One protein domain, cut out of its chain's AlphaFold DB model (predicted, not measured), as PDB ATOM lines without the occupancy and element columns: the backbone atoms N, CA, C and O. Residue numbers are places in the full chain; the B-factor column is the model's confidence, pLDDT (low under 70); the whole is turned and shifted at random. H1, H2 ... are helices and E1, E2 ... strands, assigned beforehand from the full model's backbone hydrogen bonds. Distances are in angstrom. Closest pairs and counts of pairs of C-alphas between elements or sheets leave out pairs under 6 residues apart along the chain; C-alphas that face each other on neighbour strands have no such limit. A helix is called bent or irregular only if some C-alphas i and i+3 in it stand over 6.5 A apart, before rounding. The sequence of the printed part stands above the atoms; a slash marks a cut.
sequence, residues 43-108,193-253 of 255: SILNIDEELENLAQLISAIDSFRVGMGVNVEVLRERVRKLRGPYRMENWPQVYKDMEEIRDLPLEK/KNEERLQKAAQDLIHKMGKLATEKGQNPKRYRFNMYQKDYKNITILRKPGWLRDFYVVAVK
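AT A GLANCE: This is residues 43 to 108 and 193 to 253 of the 255 residues of an uncharacterized protein of Theionarchaea archaeon (strain DG-70-1) (UniProt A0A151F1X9). A small antiparallel sheet of three strands packs on one side of a four-helix bundle, its edge strand E1 beside H1, the helix that runs through the middle of the domain. H1, H2, H3 and H4 form an up-and-down bundle, each helix running against the one before it; H2 and H3 make up the part away from the sheet. The printed part has 127 residues, with four named helices and three named strands that follow along the chain as H1 H2 H3 H4 E1 E2 E3, and the class is mostly helix. The sheet runs E1 E3 E2. The whole is compact, with a radius of gyration of the C-alphas of 14.4 A and spans of 48 by 38 by 27 A.

HOW THE PARTS SIT: Start at the inner strand E3, residues 248 to 252. Its antiparallel neighbour on one side is E1, residues 225 to 227, where you find N 225 and O 250 at 2.9 A. On the other side is E2, residues 235 to 239, with N 236 and O 251 at 2.8 A; E2 and E3 form a hairpin. H1, residues 49 to 65, is on the sheet and only just at the sheet's level, with a height of 3.8 A; its closest C-alphas to E1 are those of Ser 59 and Asn 226, 5.2 A apart. H4, residues 193 to 215, only grazes the sheet, with its residues 203 to 213. H1 and H4 touch, closest at the C-alphas of Ile 58 and Ala 202, 5.2 A, at a shallow tilt of 18 degrees, opposite ways. H2, residues 72 to 81, forms a helical hairpin with H1, the closest C-alphas being those of Asn 53 and Arg 78, 6.2 A. H3, residues 91 to 108, touches H4 with its residues 94 to 101 alone, closest at the C-alphas of Asp 97 and Asn 194, 5.4 A, at a steep tilt of 38 degrees. H2 and H4 are apart. Every O i to N i+4 pair is within hydrogen-bond range in H1, H2 and H4, and 12 of 14 are in H3.

IN THESE COORDINATES: Find C-alpha 49 at (131.892, 133.279, 106.486); from there H1 runs 24.7 A to C-alpha 65. H2 spans 14.5 A. H3 spans 25.8 A and is irregular, with C-alphas 102 and 105 7.1 A apart and a kink of 36 degrees near residue 102. H4 is the longest helix, 33.3 A from C-alpha 193 at (111.366, 145.834, 86.109). E1 spans 6.7 A, E2 11.9 A, and E3 12.8 A to C-alpha 252 at (131.542, 131.115, 90.643).

THE WHOLE: The two C-alphas farthest apart are those of Lys 108 and Gly 217, 48.2 A. Residues 109 to 192 are not printed, and C-alphas 108 and 193 stand 17.5 A apart across this cut. The links printed whole are short. Mean pLDDT of the printed part is 91.1, and no printed residue is under 70.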
ATOM      1  N   SER A  43     133.844 125.426 110.853       80.38
ATOM      2  CA  SER A  43     135.033 124.950 111.567       80.38
ATOM      3  C   SER A  43     135.624 123.695 110.925       80.38
ATOM      4  O   SER A  43     136.837 123.606 110.771       80.38
ATOM      5  N   ILE A  44     134.778 122.766 110.470       80.19
ATOM      6  CA  ILE A  44     135.231 121.520 109.832       80.19
ATOM      7  C   ILE A  44     135.796 121.769 108.425       80.19
ATOM      8  O   ILE A  44     136.789 121.158 108.037       80.19
ATOM      9  N   LEU A  45     135.161 122.638 107.633       77.75
ATOM     10  CA  LEU A  45     135.494 122.811 106.211       77.75
ATOM     11  C   LEU A  45     136.381 124.031 105.917       77.75
ATOM     12  O   LEU A  45     136.676 124.284 104.745       77.75
ATOM     13  N   ASN A  46     136.791 124.779 106.949       82.38
ATOM     14  CA  ASN A  46     137.526 126.044 106.839       82.38
ATOM     15  C   ASN A  46     136.881 126.995 105.805       82.38
ATOM     16  O   ASN A  46     137.528 127.506 104.886       82.38
ATOM     17  N   ILE A  47     135.553 127.128 105.899       83.81
ATOM     18  CA  ILE A  47     134.736 127.950 104.999       83.81
ATOM     19  C   ILE A  47     134.747 129.384 105.511       83.81
ATOM     20  O   ILE A  47     134.395 129.644 106.660       83.81
ATOM     21  N   ASP A  48     135.085 130.311 104.622       89.62
ATOM     22  CA  ASP A  48     135.021 131.738 104.899       89.62
ATOM     23  C   ASP A  48     133.561 132.200 105.030       89.62
ATOM     24  O   ASP A  48     132.729 131.980 104.141       89.62
ATOM     25  N   GLU A  49     133.249 132.839 106.157       88.69
ATOM     26  CA  GLU A  49     131.892 133.279 106.486       88.69
ATOM     27  C   GLU A  49     131.353 134.325 105.503       88.69
ATOM     28  O   GLU A  49     130.168 134.293 105.167       88.69
ATOM     29  N   GLU A  50     132.190 135.236 105.002       90.44
ATOM     30  CA  GLU A  50     131.739 136.277 104.074       90.44
ATOM     31  C   GLU A  50     131.362 135.676 102.719       90.44
ATOM     32  O   GLU A  50     130.316 136.017 102.161       90.44
ATOM     33  N   LEU A  51     132.157 134.725 102.219       92.12
ATOM     34  CA  LEU A  51     131.848 134.004 100.981       92.12
ATOM     35  C   LEU A  51     130.591 133.131 101.114       92.12
ATOM     36  O   LEU A  51     129.794 133.066 100.174       92.12
ATOM     37  N   GLU A  52     130.369 132.490 102.270       91.31
ATOM     38  CA  GLU A  52     129.123 131.756 102.535       91.31
ATOM     39  C   GLU A  52     127.913 132.704 102.625       91.31
ATOM     40  O   GLU A  52     126.860 132.414 102.052       91.31
ATOM     41  N   ASN A  53     128.056 133.866 103.269       92.00
ATOM     42  CA  ASN A  53     126.991 134.866 103.345       92.00
ATOM     43  C   ASN A  53     126.634 135.439 101.966       92.00
ATOM     44  O   ASN A  53     125.448 135.551 101.651       92.00
ATOM     45  N   LEU A  54     127.628 135.719 101.116       93.88
ATOM     46  CA  LEU A  54     127.405 136.139  99.728       93.88
ATOM     47  C   LEU A  54     126.676 135.058  98.924       93.88
ATOM     48  O   LEU A  54     125.665 135.350  98.288       93.88
ATOM     49  N   ALA A  55     127.130 133.804  98.999       94.81
ATOM     50  CA  ALA A  55     126.492 132.661  98.341       94.81
ATOM     51  C   ALA A  55     125.001 132.523  98.705       94.81
ATOM     52  O   ALA A  55     124.145 132.286  97.842       94.81
ATOM     53  N   GLN A  56     124.677 132.693  99.987       93.06
ATOM     54  CA  GLN A  56     123.301 132.610 100.470       93.06
ATOM     55  C   GLN A  56     122.466 133.823 100.053       93.06
ATOM     56  O   GLN A  56     121.313 133.650  99.656       93.06
ATOM     57  N   LEU A  57     123.044 135.026 100.074       94.56
ATOM     58  CA  LEU A  57     122.375 136.243  99.621       94.56
ATOM     59  C   LEU A  57     122.056 136.190  98.120       94.56
ATOM     60  O   LEU A  57     120.932 136.500  97.729       94.56
ATOM     61  N   ILE A  58     122.998 135.713  97.296       95.62
ATOM     62  CA  ILE A  58     122.790 135.477  95.857       95.62
ATOM     63  C   ILE A  58     121.634 134.494  95.644       95.62
ATOM     64  O   ILE A  58     120.709 134.794  94.891       95.62
ATOM     65  N   SER A  59     121.660 133.349  96.341       95.62
ATOM     66  CA  SER A  59     120.607 132.324  96.225       95.62
ATOM     67  C   SER A  59     119.231 132.880  96.575       95.62
ATOM     68  O   SER A  59     118.227 132.534  95.957       95.62
ATOM     69  N   ALA A  60     119.180 133.732  97.593       94.19
ATOM     70  CA  ALA A  60     117.935 134.282  98.076       94.19
ATOM     71  C   ALA A  60     117.373 135.363  97.149       94.19
ATOM     72  O   ALA A  60     116.191 135.304  96.819       94.19
ATOM     73  N   ILE A  61     118.205 136.293  96.665       95.44
ATOM     74  CA  ILE A  61     117.781 137.283  95.661       95.44
ATOM     75  C   ILE A  61     117.229 136.577  94.421       95.44
ATOM     76  O   ILE A  61     116.153 136.928  93.941       95.44
ATOM     77  N   ASP A  62     117.919 135.545  93.937       95.75
ATOM     78  CA  ASP A  62     117.460 134.782  92.779       95.75
ATOM     79  C   ASP A  62     116.158 134.010  93.058       95.75
ATOM     80  O   ASP A  62     115.260 133.967  92.218       95.75
ATOM     81  N   SER A  63     115.983 133.476  94.271       92.88
ATOM     82  CA  SER A  63     114.721 132.833  94.657       92.88
ATOM     83  C   SER A  63     113.529 133.801  94.655       92.88
ATOM     84  O   SER A  63     112.443 133.422  94.217       92.88
ATOM     85  N   PHE A  64     113.732 135.072  95.026       92.25
ATOM     86  CA  PHE A  64     112.680 136.089  94.933       92.25
ATOM     87  C   PHE A  64     112.253 136.352  93.491       92.25
ATOM     88  O   PHE A  64     111.062 136.519  93.242       92.25
ATOM     89  N   ARG A  65     113.182 136.312  92.527       92.06
ATOM     90  CA  ARG A  65     112.856 136.508  91.102       92.06
ATOM     91  C   ARG A  65     111.861 135.475  90.573       92.06
ATOM     92  O   ARG A  65     111.078 135.780  89.681       92.06
ATOM     93  N   VAL A  66     111.881 134.261  91.124       88.38
ATOM     94  CA  VAL A  66     110.965 133.171  90.744       88.38
ATOM     95  C   VAL A  66     109.759 133.040  91.681       88.38
ATOM     96  O   VAL A  66     109.069 132.021  91.657       88.38
ATOM     97  N   GLY A  67     109.519 134.036  92.541       85.38
ATOM     98  CA  GLY A  67     108.410 134.019  93.497       85.38
ATOM     99  C   GLY A  67     108.569 132.991  94.622       85.38
ATOM    100  O   GLY A  67     107.610 132.655  95.318       85.38
ATOM    101  N   MET A  68     109.780 132.461  94.819       82.19
ATOM    102  CA  MET A  68     110.083 131.556  95.920       82.19
ATOM    103  C   MET A  68     110.434 132.395  97.147       82.19
ATOM    104  O   MET A  68     111.532 132.932  97.265       82.19
ATOM    105  N   GLY A  69     109.475 132.516  98.066       70.62
ATOM    106  CA  GLY A  69     109.629 133.327  99.271       70.62
ATOM    107  C   GLY A  69     110.740 132.816 100.194       70.62
ATOM    108  O   GLY A  69     110.675 131.696 100.712       70.62
ATOM    109  N   VAL A  70     111.729 133.671 100.447       76.00
ATOM    110  CA  VAL A  70     112.697 133.535 101.545       76.00
ATOM    111  C   VAL A  70     112.320 134.526 102.645       76.00
ATOM    112  O   VAL A  70     111.670 135.534 102.390       76.00
ATOM    113  N   ASN A  71     112.677 134.243 103.897       80.00
ATOM    114  CA  ASN A  71     112.455 135.206 104.970       80.00
ATOM    115  C   ASN A  71     113.351 136.439 104.742       80.00
ATOM    116  O   ASN A  71     114.576 136.330 104.805       80.00
ATOM    117  N   VAL A  72     112.738 137.595 104.471       83.19
ATOM    118  CA  VAL A  72     113.456 138.841 104.165       83.19
ATOM    119  C   VAL A  72     114.273 139.327 105.368       83.19
ATOM    120  O   VAL A  72     115.357 139.880 105.191       83.19
ATOM    121  N   GLU A  73     113.826 139.055 106.596       81.69
ATOM    122  CA  GLU A  73     114.555 139.462 107.805       81.69
ATOM    123  C   GLU A  73     115.878 138.708 107.959       81.69
ATOM    124  O   GLU A  73     116.914 139.305 108.257       81.69
ATOM    125  N   VAL A  74     115.888 137.413 107.628       81.06
ATOM    126  CA  VAL A  74     117.123 136.613 107.601       81.06
ATOM    127  C   VAL A  74     118.114 137.180 106.577       81.06
ATOM    128  O   VAL A  74     119.326 137.134 106.787       81.06
ATOM    129  N   LEU A  75     117.622 137.753 105.475       86.88
ATOM    130  CA  LEU A  75     118.481 138.402 104.483       86.88
ATOM    131  C   LEU A  75     119.015 139.740 104.955       86.88
ATOM    132  O   LEU A  75     120.201 140.005 104.770       86.88
ATOM    133  N   ARG A  76     118.172 140.549 105.598       88.00
ATOM    134  CA  ARG A  76     118.589 141.818 106.197       88.00
ATOM    135  C   ARG A  76     119.752 141.602 107.162       88.00
ATOM    136  O   ARG A  76     120.738 142.336 107.098       88.00
ATOM    137  N   GLU A  77     119.673 140.568 107.992       87.25
ATOM    138  CA  GLU A  77     120.741 140.248 108.937       87.25
ATOM    139  C   GLU A  77     122.028 139.789 108.234       87.25
ATOM    140  O   GLU A  77     123.127 140.214 108.586       87.25
ATOM    141  N   ARG A  78     121.921 139.003 107.157       88.12
ATOM    142  CA  ARG A  78     123.093 138.608 106.353       88.12
ATOM    143  C   ARG A  78     123.759 139.784 105.657       88.12
ATOM    144  O   ARG A  78     124.982 139.844 105.614       88.12
ATOM    145  N   VAL A  79     122.974 140.728 105.146       90.06
ATOM    146  CA  VAL A  79     123.502 141.949 104.526       90.06
ATOM    147  C   VAL A  79     124.239 142.804 105.551       90.06
ATOM    148  O   VAL A  79     125.289 143.352 105.227       90.06
ATOM    149  N   ARG A  80     123.747 142.878 106.797       88.06
ATOM    150  CA  ARG A  80     124.444 143.566 107.898       88.06
ATOM    151  C   ARG A  80     125.788 142.931 108.244       88.06
ATOM    152  O   ARG A  80     126.712 143.647 108.616       88.06
ATOM    153  N   LYS A  81     125.909 141.608 108.098       87.81
ATOM    154  CA  LYS A  81     127.164 140.879 108.326       87.81
ATOM    155  C   LYS A  81     128.209 141.105 107.224       87.81
ATOM    156  O   LYS A  81     129.383 140.839 107.467       87.81
ATOM    157  N   LEU A  82     127.828 141.611 106.045       87.75
ATOM    158  CA  LEU A  82     128.781 141.951 104.981       87.75
ATOM    159  C   LEU A  82     129.557 143.227 105.332       87.75
ATOM    160  O   LEU A  82     128.965 144.279 105.581       87.75
ATOM    161  N   ARG A  83     130.891 143.145 105.310       84.38
ATOM    162  CA  ARG A  83     131.789 144.251 105.666       84.38
ATOM    163  C   ARG A  83     132.520 144.821 104.447       84.38
ATOM    164  O   ARG A  83     132.684 144.163 103.420       84.38
ATOM    165  N   GLY A  84     132.962 146.071 104.583       84.44
ATOM    166  CA  GLY A  84     133.848 146.739 103.627       84.44
ATOM    167  C   GLY A  84     133.279 146.847 102.201       84.44
ATOM    168  O   GLY A  84     132.087 147.125 102.042       84.44
ATOM    169  N   PRO A  85     134.098 146.625 101.153       81.75
ATOM    170  CA  PRO A  85     133.716 146.851  99.751       81.75
ATOM    171  C   PRO A  85     132.661 145.857  99.226       81.75
ATOM    172  O   PRO A  85     132.152 145.991  98.110       81.75
ATOM    173  N   TYR A  86     132.315 144.845 100.023       84.25
ATOM    174  CA  TYR A  86     131.378 143.785  99.660       84.25
ATOM    175  C   TYR A  86     129.935 144.074 100.073       84.25
ATOM    176  O   TYR A  86     129.024 143.348  99.669       84.25
ATOM    177  N   ARG A  87     129.703 145.163 100.817       87.50
ATOM    178  CA  ARG A  87     128.362 145.620 101.190       87.50
ATOM    179  C   ARG A  87     127.526 145.942  99.945       87.50
ATOM    180  O   ARG A  87     128.039 146.412  98.926       87.50
ATOM    181  N   MET A  88     126.225 145.676 100.013       88.19
ATOM    182  CA  MET A  88     125.273 146.114  98.989       88.19
ATOM    183  C   MET A  88     124.865 147.565  99.236       88.19
ATOM    184  O   MET A  88     124.111 147.845 100.165       88.19
ATOM    185  N   GLU A  89     125.339 148.476  98.394       87.69
ATOM    186  CA  GLU A  89     124.979 149.899  98.458       87.69
ATOM    187  C   GLU A  89     123.495 150.122  98.134       87.69
ATOM    188  O   GLU A  89     122.803 150.875  98.810       87.69
ATOM    189  N   ASN A  90     122.969 149.376  97.163       92.19
ATOM    190  CA  ASN A  90     121.578 149.441  96.719       92.19
ATOM    191  C   ASN A  90     120.615 148.559  97.539       92.19
ATOM    192  O   ASN A  90     119.511 148.267  97.073       92.19
ATOM    193  N   TRP A  91     120.997 148.129  98.748       93.44
ATOM    194  CA  TRP A  91     120.166 147.243  99.571       93.44
ATOM    195  C   TRP A  91     118.738 147.759  99.817       93.44
ATOM    196  O   TRP A  91     117.819 146.960  99.656       93.44
ATOM    197  N   PRO A  92     118.494 149.048 100.142       94.25
ATOM    198  CA  PRO A  92     117.128 149.533 100.358       94.25
ATOM    199  C   PRO A  92     116.223 149.345  99.134       94.25
ATOM    200  O   PRO A  92     115.067 148.955  99.276       94.25
ATOM    201  N   GLN A  93     116.761 149.559  97.929       95.69
ATOM    202  CA  GLN A  93     116.017 149.354  96.689       95.69
ATOM    203  C   GLN A  93     115.764 147.868  96.428       95.69
ATOM    204  O   GLN A  93     114.650 147.491  96.086       95.69
ATOM    205  N   VAL A  94     116.776 147.020  96.630       95.06
ATOM    206  CA  VAL A  94     116.648 145.561  96.472       95.06
ATOM    207  C   VAL A  94     115.626 144.989  97.452       95.06
ATOM    208  O   VAL A  94     114.810 144.156  97.075       95.06
ATOM    209  N   TYR A  95     115.640 145.468  98.695       94.06
ATOM    210  CA  TYR A  95     114.675 145.099  99.722       94.06
ATOM    211  C   TYR A  95     113.251 145.478  99.300       94.06
ATOM    212  O   TYR A  95     112.367 144.625  99.309       94.06
ATOM    213  N   LYS A  96     113.052 146.722  98.847       94.50
ATOM    214  CA  LYS A  96     111.762 147.188  98.327       94.50
ATOM    215  C   LYS A  96     111.284 146.336  97.146       94.50
ATOM    216  O   LYS A  96     110.133 145.919  97.120       94.50
ATOM    217  N   ASP A  97     112.178 146.014  96.212       94.62
ATOM    218  CA  ASP A  97     111.848 145.185  95.050       94.62
ATOM    219  C   ASP A  97     111.409 143.766  95.452       94.62
ATOM    220  O   ASP A  97     110.493 143.213  94.842       94.62
ATOM    221  N   MET A  98     112.038 143.178  96.480       93.94
ATOM    222  CA  MET A  98     111.635 141.880  97.034       93.94
ATOM    223  C   MET A  98     110.269 141.936  97.716       93.94
ATOM    224  O   MET A  98     109.492 140.994  97.567       93.94
ATOM    225  N   GLU A  99     109.980 142.999  98.470       92.06
ATOM    226  CA  GLU A  99     108.677 143.173  99.123       92.06
ATOM    227  C   GLU A  99     107.557 143.326  98.100       92.06
ATOM    228  O   GLU A  99     106.566 142.608  98.189       92.06
ATOM    229  N   GLU A 100     107.755 144.153  97.071       92.25
ATOM    230  CA  GLU A 100     106.780 144.322  95.987       92.25
ATOM    231  C   GLU A 100     106.480 142.981  95.283       92.25
ATOM    232  O   GLU A 100     105.320 142.650  95.041       92.25
ATOM    233  N   ILE A 101     107.496 142.145  95.020       91.75
ATOM    234  CA  ILE A 101     107.285 140.806  94.430       91.75
ATOM    235  C   ILE A 101     106.607 139.840  95.418       91.75
ATOM    236  O   ILE A 101     105.785 139.007  95.019       91.75
ATOM    237  N   ARG A 102     106.958 139.911  96.707       89.44
ATOM    238  CA  ARG A 102     106.370 139.068  97.762       89.44
ATOM    239  C   ARG A 102     104.888 139.370  97.953       89.44
ATOM    240  O   ARG A 102     104.113 138.438  98.155       89.44
ATOM    241  N   ASP A 103     104.520 140.644  97.902       89.69
ATOM    242  CA  ASP A 103     103.181 141.117  98.247       89.69
ATOM    243  C   ASP A 103     102.237 141.112  97.028       89.69
ATOM    244  O   ASP A 103     101.018 141.045  97.194       89.69
ATOM    245  N   LEU A 104     102.778 140.996  95.807       90.38
ATOM    246  CA  LEU A 104     102.017 140.882  94.555       90.38
ATOM    247  C   LEU A 104     100.863 139.850  94.589       90.38
ATOM    248  O   LEU A 104      99.750 140.195  94.177       90.38
ATOM    249  N   PRO A 105     101.041 138.609  95.095       87.25
ATOM    250  CA  PRO A 105      99.945 137.643  95.158       87.25
ATOM    251  C   PRO A 105      98.831 138.043  96.126       87.25
ATOM    252  O   PRO A 105      97.689 137.634  95.936       87.25
ATOM    253  N   LEU A 106      99.151 138.826  97.161       86.25
ATOM    254  CA  LEU A 106      98.184 139.314  98.145       86.25
ATOM    255  C   LEU A 106      97.363 140.489  97.614       86.25
ATOM    256  O   LEU A 106      96.218 140.653  98.041       86.25
ATOM    257  N   GLU A 107      97.948 141.291  96.725       87.38
ATOM    258  CA  GLU A 107      97.309 142.455  96.109       87.38
ATOM    259  C   GLU A 107      96.368 142.063  94.966       87.38
ATOM    260  O   GLU A 107      95.263 142.595  94.865       87.38
ATOM    261  N   LYS A 108      96.788 141.127  94.108       87.94
ATOM    262  CA  LYS A 108      96.055 140.781  92.879       87.94
ATOM    263  C   LYS A 108      94.986 139.715  93.078       87.94
ATOM    264  O   LYS A 108      93.944 139.774  92.430       87.94
ATOM    265  N   LYS A 193     110.397 144.777  85.773       95.69
ATOM    266  CA  LYS A 193     111.366 145.834  86.109       95.69
ATOM    267  C   LYS A 193     112.057 145.572  87.455       95.69
ATOM    268  O   LYS A 193     113.218 145.938  87.630       95.69
ATOM    269  N   ASN A 194     111.344 144.980  88.411       94.75
ATOM    270  CA  ASN A 194     111.876 144.591  89.717       94.75
ATOM    271  C   ASN A 194     112.772 143.363  89.561       94.75
ATOM    272  O   ASN A 194     113.888 143.349  90.072       94.75
ATOM    273  N   GLU A 195     112.325 142.381  88.776       94.44
ATOM    274  CA  GLU A 195     113.096 141.184  88.446       94.44
ATOM    275  C   GLU A 195     114.466 141.533  87.836       94.44
ATOM    276  O   GLU A 195     115.486 141.001  88.271       94.44
ATOM    277  N   GLU A 196     114.511 142.476  86.890       96.00
ATOM    278  CA  GLU A 196     115.747 142.960  86.257       96.00
ATOM    279  C   GLU A 196     116.684 143.670  87.250       96.00
ATOM    280  O   GLU A 196     117.907 143.521  87.181       96.00
ATOM    281  N   ARG A 197     116.138 144.441  88.204       96.50
ATOM    282  CA  ARG A 197     116.944 145.074  89.264       96.50
ATOM    283  C   ARG A 197     117.520 144.035  90.222       96.50
ATOM    284  O   ARG A 197     118.707 144.107  90.547       96.50
ATOM    285  N   LEU A 198     116.725 143.037  90.607       95.88
ATOM    286  CA  LEU A 198     117.184 141.909  91.422       95.88
ATOM    287  C   LEU A 198     118.240 141.069  90.693       95.88
ATOM    288  O   LEU A 198     119.236 140.676  91.302       95.88
ATOM    289  N   GLN A 199     118.075 140.836  89.388       96.88
ATOM    290  CA  GLN A 199     119.070 140.158  88.554       96.88
ATOM    291  C   GLN A 199     120.413 140.896  88.595       96.88
ATOM    292  O   GLN A 199     121.442 140.275  88.864       96.88
ATOM    293  N   LYS A 200     120.406 142.219  88.376       96.88
ATOM    294  CA  LYS A 200     121.617 143.056  88.437       96.88
ATOM    295  C   LYS A 200     122.271 142.988  89.817       96.88
ATOM    296  O   LYS A 200     123.461 142.708  89.907       96.88
ATOM    297  N   ALA A 201     121.486 143.119  90.886       96.25
ATOM    298  CA  ALA A 201     121.992 143.018  92.252       96.25
ATOM    299  C   ALA A 201     122.644 141.652  92.546       96.25
ATOM    300  O   ALA A 201     123.747 141.591  93.090       96.25
ATOM    301  N   ALA A 202     122.007 140.547  92.145       96.38
ATOM    302  CA  ALA A 202     122.590 139.212  92.280       96.38
ATOM    303  C   ALA A 202     123.854 139.040  91.418       96.38
ATOM    304  O   ALA A 202     124.826 138.433  91.867       96.38
ATOM    305  N   GLN A 203     123.884 139.610  90.211       97.56
ATOM    306  CA  GLN A 203     125.060 139.581  89.342       97.56
ATOM    307  C   GLN A 203     126.255 140.336  89.944       97.56
ATOM    308  O   GLN A 203     127.389 139.848  89.847       97.56
ATOM    309  N   ASP A 204     126.011 141.481  90.579       96.19
ATOM    310  CA  ASP A 204     127.037 142.270  91.267       96.19
ATOM    311  C   ASP A 204     127.605 141.504  92.464       96.19
ATOM    312  O   ASP A 204     128.822 141.459  92.660       96.19
ATOM    313  N   LEU A 205     126.743 140.820  93.225       95.56
ATOM    314  CA  LEU A 205     127.168 139.944  94.317       95.56
ATOM    315  C   LEU A 205     128.004 138.756  93.831       95.56
ATOM    316  O   LEU A 205     129.007 138.432  94.462       95.56
ATOM    317  N   ILE A 206     127.645 138.133  92.702       96.19
ATOM    318  CA  ILE A 206     128.455 137.068  92.083       96.19
ATOM    319  C   ILE A 206     129.850 137.601  91.725       96.19
ATOM    320  O   ILE A 206     130.855 136.924  91.952       96.19
ATOM    321  N   HIS A 207     129.928 138.826  91.200       95.44
ATOM    322  CA  HIS A 207     131.198 139.477  90.875       95.44
ATOM    323  C   HIS A 207     132.046 139.732  92.126       95.44
ATOM    324  O   HIS A 207     133.227 139.381  92.159       95.44
ATOM    325  N   LYS A 208     131.419 140.297  93.163       94.44
ATOM    326  CA  LYS A 208     132.011 140.553  94.482       94.44
ATOM    327  C   LYS A 208     132.532 139.270  95.126       94.44
ATOM    328  O   LYS A 208     133.672 139.233  95.572       94.44
ATOM    329  N   MET A 209     131.740 138.201  95.089       94.56
ATOM    330  CA  MET A 209     132.112 136.885  95.604       94.56
ATOM    331  C   MET A 209     133.306 136.287  94.851       94.56
ATOM    332  O   MET A 209     134.214 135.745  95.477       94.56
ATOM    333  N   GLY A 210     133.336 136.409  93.520       94.44
ATOM    334  CA  GLY A 210     134.476 135.974  92.712       94.44
ATOM    335  C   GLY A 210     135.761 136.726  93.056       94.44
ATOM    336  O   GLY A 210     136.799 136.097  93.244       94.44
ATOM    337  N   LYS A 211     135.678 138.056  93.198       93.88
ATOM    338  CA  LYS A 211     136.808 138.907  93.594       93.88
ATOM    339  C   LYS A 211     137.325 138.542  94.990       93.88
ATOM    340  O   LYS A 211     138.510 138.262  95.132       93.88
ATOM    341  N   LEU A 212     136.428 138.438  95.973       92.75
ATOM    342  CA  LEU A 212     136.765 138.078  97.352       92.75
ATOM    343  C   LEU A 212     137.422 136.697  97.455       92.75
ATOM    344  O   LEU A 212     138.381 136.512  98.200       92.75
ATOM    345  N   ALA A 213     136.925 135.717  96.694       93.25
ATOM    346  CA  ALA A 213     137.509 134.382  96.680       93.25
ATOM    347  C   ALA A 213     138.940 134.399  96.124       93.25
ATOM    348  O   ALA A 213     139.820 133.763  96.704       93.25
ATOM    349  N   THR A 214     139.190 135.161  95.055       92.94
ATOM    350  CA  THR A 214     140.538 135.331  94.495       92.94
ATOM    351  C   THR A 214     141.473 136.049  95.470       92.94
ATOM    352  O   THR A 214     142.580 135.566  95.690       92.94
ATOM    353  N   GLU A 215     141.028 137.144  96.096       92.00
ATOM    354  CA  GLU A 215     141.821 137.898  97.085       92.00
ATOM    355  C   GLU A 215     142.225 137.038  98.287       92.00
ATOM    356  O   GLU A 215     143.359 137.111  98.752       92.00
ATOM    357  N   LYS A 216     141.324 136.171  98.758       91.06
ATOM    358  CA  LYS A 216     141.589 135.259  99.881       91.06
ATOM    359  C   LYS A 216     142.326 133.972  99.477       91.06
ATOM    360  O   LYS A 216     142.476 133.082 100.311       91.06
ATOM    361  N   GLY A 217     142.723 133.810  98.210       90.69
ATOM    362  CA  GLY A 217     143.336 132.568  97.707       90.69
ATOM    363  C   GLY A 217     142.421 131.336  97.813       90.69
ATOM    364  O   GLY A 217     142.873 130.191  97.767       90.69
ATOM    365  N   GLN A 218     141.118 131.557  97.975       89.69
ATOM    366  CA  GLN A 218     140.102 130.540  98.205       89.69
ATOM    367  C   GLN A 218     139.575 130.013  96.864       89.69
ATOM    368  O   GLN A 218     139.342 130.764  95.921       89.69
ATOM    369  N   ASN A 219     139.330 128.703  96.756       88.81
ATOM    370  CA  ASN A 219     138.757 128.139  95.532       88.81
ATOM    371  C   ASN A 219     137.248 128.458  95.448       88.81
ATOM    372  O   ASN A 219     136.482 127.897  96.241       88.81
ATOM    373  N   PRO A 220     136.774 129.242  94.455       85.81
ATOM    374  CA  PRO A 220     135.362 129.618  94.355       85.81
ATOM    375  C   PRO A 220     134.424 128.413  94.184       85.81
ATOM    376  O   PRO A 220     133.266 128.461  94.592       85.81
ATOM    377  N   LYS A 221     134.926 127.285  93.653       88.50
ATOM    378  CA  LYS A 221     134.157 126.035  93.497       88.50
ATOM    379  C   LYS A 221     133.757 125.383  94.827       88.50
ATOM    380  O   LYS A 221     132.857 124.538  94.833       88.50
ATOM    381  N   ARG A 222     134.417 125.740  95.940       88.50
ATOM    382  CA  ARG A 222     134.033 125.279  97.288       88.50
ATOM    383  C   ARG A 222     132.722 125.915  97.746       88.50
ATOM    384  O   ARG A 222     131.942 125.268  98.440       88.50
ATOM    385  N   TYR A 223     132.444 127.133  97.294       91.19
ATOM    386  CA  TYR A 223     131.274 127.906  97.685       91.19
ATOM    387  C   TYR A 223     130.145 127.685  96.685       91.19
ATOM    388  O   TYR A 223     129.914 128.471  95.767       91.19
ATOM    389  N   ARG A 224     129.470 126.548  96.847       94.31
ATOM    390  CA  ARG A 224     128.323 126.177  96.019       94.31
ATOM    391  C   ARG A 224     127.074 126.880  96.522       94.31
ATOM    392  O   ARG A 224     126.842 126.926  97.729       94.31
ATOM    393  N   PHE A 225     126.254 127.354  95.601       95.31
ATOM    394  CA  PHE A 225     124.989 127.999  95.920       95.31
ATOM    395  C   PHE A 225     123.895 127.598  94.936       95.31
ATOM    396  O   PHE A 225     124.161 126.967  93.909       95.31
ATOM    397  N   ASN A 226     122.651 127.887  95.308       95.94
ATOM    398  CA  ASN A 226     121.475 127.427  94.587       95.94
ATOM    399  C   ASN A 226     120.924 128.570  93.743       95.94
ATOM    400  O   ASN A 226     120.756 129.673  94.252       95.94
ATOM    401  N   MET A 227     120.618 128.291  92.481       96.12
ATOM    402  CA  MET A 227     119.987 129.255  91.580       96.12
ATOM    403  C   MET A 227     118.846 128.602  90.816       96.12
ATOM    404  O   MET A 227     118.961 127.465  90.375       96.12
ATOM    405  N   TYR A 228     117.752 129.311  90.640       94.56
ATOM    406  CA  TYR A 228     116.625 128.955  89.799       94.56
ATOM    407  C   TYR A 228     116.816 129.457  88.364       94.56
ATOM    408  O   TYR A 228     116.386 128.776  87.432       94.56
ATOM    409  N   GLN A 229     117.507 130.588  88.169       94.94
ATOM    410  CA  GLN A 229     117.782 131.132  86.836       94.94
ATOM    411  C   GLN A 229     119.236 130.913  86.379       94.94
ATOM    412  O   GLN A 229     120.165 130.815  87.181       94.94
ATOM    413  N   LYS A 230     119.432 130.791  85.058       95.81
ATOM    414  CA  LYS A 230     120.728 130.486  84.406       95.81
ATOM    415  C   LYS A 230     121.358 131.681  83.679       95.81
ATOM    416  O   LYS A 230     122.360 131.521  82.992       95.81
ATOM    417  N   ASP A 231     120.734 132.844  83.773       96.56
ATOM    418  CA  ASP A 231     121.016 134.064  83.012       96.56
ATOM    419  C   ASP A 231     122.211 134.877  83.544       96.56
ATOM    420  O   ASP A 231     122.510 135.962  83.048       96.56
ATOM    421  N   TYR A 232     122.929 134.341  84.530       97.12
ATOM    422  CA  TYR A 232     124.066 134.992  85.166       97.12
ATOM    423  C   TYR A 232     125.392 134.710  84.451       97.12
ATOM    424  O   TYR A 232     125.656 133.622  83.939       97.12
ATOM    425  N   LYS A 233     126.281 135.703  84.476       96.88
ATOM    426  CA  LYS A 233     127.647 135.628  83.949       96.88
ATOM    427  C   LYS A 233     128.611 135.103  85.015       96.88
ATOM    428  O   LYS A 233     128.441 135.355  86.206       96.88
ATOM    429  N   ASN A 234     129.688 134.455  84.565       95.69
ATOM    430  CA  ASN A 234     130.775 133.933  85.409       95.69
ATOM    431  C   ASN A 234     130.339 132.880  86.441       95.69
ATOM    432  O   ASN A 234     130.963 132.753  87.492       95.69
ATOM    433  N   ILE A 235     129.310 132.091  86.135       96.75
ATOM    434  CA  ILE A 235     128.913 130.932  86.942       96.75
ATOM    435  C   ILE A 235     129.207 129.626  86.200       96.75
ATOM    436  O   ILE A 235     129.202 129.561  84.975       96.75
ATOM    437  N   THR A 236     129.490 128.572  86.958       96.56
ATOM    438  CA  THR A 236     129.632 127.199  86.468       96.56
ATOM    439  C   THR A 236     128.519 126.359  87.076       96.56
ATOM    440  O   THR A 236     128.395 126.282  88.299       96.56
ATOM    441  N   ILE A 237     127.714 125.715  86.232       97.12
ATOM    442  CA  ILE A 237     126.650 124.810  86.674       97.12
ATOM    443  C   ILE A 237     127.286 123.479  87.077       97.12
ATOM    444  O   ILE A 237     127.891 122.800  86.254       97.12
ATOM    445  N   LEU A 238     127.141 123.106  88.346       96.12
ATOM    446  CA  LEU A 238     127.636 121.841  88.891       96.12
ATOM    447  C   LEU A 238     126.579 120.740  88.811       96.12
ATOM    448  O   LEU A 238     126.908 119.580  88.582       96.12
ATOM    449  N   ARG A 239     125.303 121.085  89.039       96.44
ATOM    450  CA  ARG A 239     124.174 120.148  88.942       96.44
ATOM    451  C   ARG A 239     122.931 120.850  88.393       96.44
ATOM    452  O   ARG A 239     122.637 121.972  88.796       96.44
ATOM    453  N   LYS A 240     122.190 120.171  87.516       96.56
ATOM    454  CA  LYS A 240     120.928 120.650  86.916       96.56
ATOM    455  C   LYS A 240     119.710 120.323  87.800       96.56
ATOM    456  O   LYS A 240     119.816 119.407  88.622       96.56
ATOM    457  N   PRO A 241     118.580 121.041  87.675       94.44
ATOM    458  CA  PRO A 241     117.323 120.641  88.301       94.44
ATOM    459  C   PRO A 241     116.892 119.250  87.810       94.44
ATOM    460  O   PRO A 241     117.291 118.806  86.733       94.44
ATOM    461  N   GLY A 242     116.119 118.552  88.632       91.12
ATOM    462  CA  GLY A 242     115.614 117.206  88.360       91.12
ATOM    463  C   GLY A 242     114.288 116.988  89.079       91.12
ATOM    464  O   GLY A 242     113.723 117.936  89.613       91.12
ATOM    465  N   TRP A 243     113.811 115.746  89.158       77.56
ATOM    466  CA  TRP A 243     112.465 115.454  89.678       77.56
ATOM    467  C   TRP A 243     112.212 115.942  91.119       77.56
ATOM    468  O   TRP A 243     111.118 116.384  91.443       77.56
ATOM    469  N   LEU A 244     113.239 115.926  91.975       79.19
ATOM    470  CA  LEU A 244     113.137 116.346  93.381       79.19
ATOM    471  C   LEU A 244     113.645 117.772  93.648       79.19
ATOM    472  O   LEU A 244     113.603 118.238  94.789       79.19
ATOM    473  N   ARG A 245     114.194 118.459  92.638       84.44
ATOM    474  CA  ARG A 245     114.902 119.732  92.824       84.44
ATOM    475  C   ARG A 245     114.599 120.716  91.702       84.44
ATOM    476  O   ARG A 245     115.002 120.495  90.567       84.44
ATOM    477  N   ASP A 246     114.075 121.871  92.094       88.56
ATOM    478  CA  ASP A 246     113.689 122.962  91.191       88.56
ATOM    479  C   ASP A 246     114.833 123.950  90.870       88.56
ATOM    480  O   ASP A 246     114.631 124.900  90.123       88.56
ATOM    481  N   PHE A 247     116.032 123.755  91.429       93.81
ATOM    482  CA  PHE A 247     117.171 124.670  91.293       93.81
ATOM    483  C   PHE A 247     118.441 123.997  90.744       93.81
ATOM    484  O   PHE A 247     118.704 122.803  90.942       93.81
ATOM    485  N   TYR A 248     119.263 124.799  90.077       96.75
ATOM    486  CA  TYR A 248     120.646 124.521  89.721       96.75
ATOM    487  C   TYR A 248     121.542 124.673  90.949       96.75
ATOM    488  O   TYR A 248     121.373 125.584  91.757       96.75
ATOM    489  N   VAL A 249     122.538 123.799  91.068       96.62
ATOM    490  CA  VAL A 249     123.656 124.006  91.995       96.62
ATOM    491  C   VAL A 249     124.803 124.569  91.180       96.62
ATOM    492  O   VAL A 249     125.252 123.924  90.228       96.62
ATOM    493  N   VAL A 250     125.272 125.753  91.545       97.12
ATOM    494  CA  VAL A 250     126.286 126.497  90.798       97.12
ATOM    495  C   VAL A 250     127.454 126.883  91.700       97.12
ATOM    496  O   VAL A 250     127.363 126.822  92.927       97.12
ATOM    497  N   ALA A 251     128.559 127.278  91.083       96.00
ATOM    498  CA  ALA A 251     129.659 127.962  91.748       96.00
ATOM    499  C   ALA A 251     130.212 129.070  90.848       96.00
ATOM    500  O   ALA A 251     130.043 129.023  89.627       96.00
ATOM    501  N   VAL A 252     130.898 130.053  91.430       95.44
ATOM    502  CA  VAL A 252     131.542 131.115  90.643       95.44
ATOM    503  C   VAL A 252     132.689 130.517  89.818       95.44
ATOM    504  O   VAL A 252     133.456 129.678  90.298       95.44
ATOM    505  N   LYS A 253     132.797 130.917  88.549       92.38
ATOM    506  CA  LYS A 253     133.905 130.524  87.674       92.38
ATOM    507  C   LYS A 253     135.183 131.204  88.175       92.38
ATOM    508  O   LYS A 253     135.192 132.412  88.391       92.38
TER     509      LYS A 253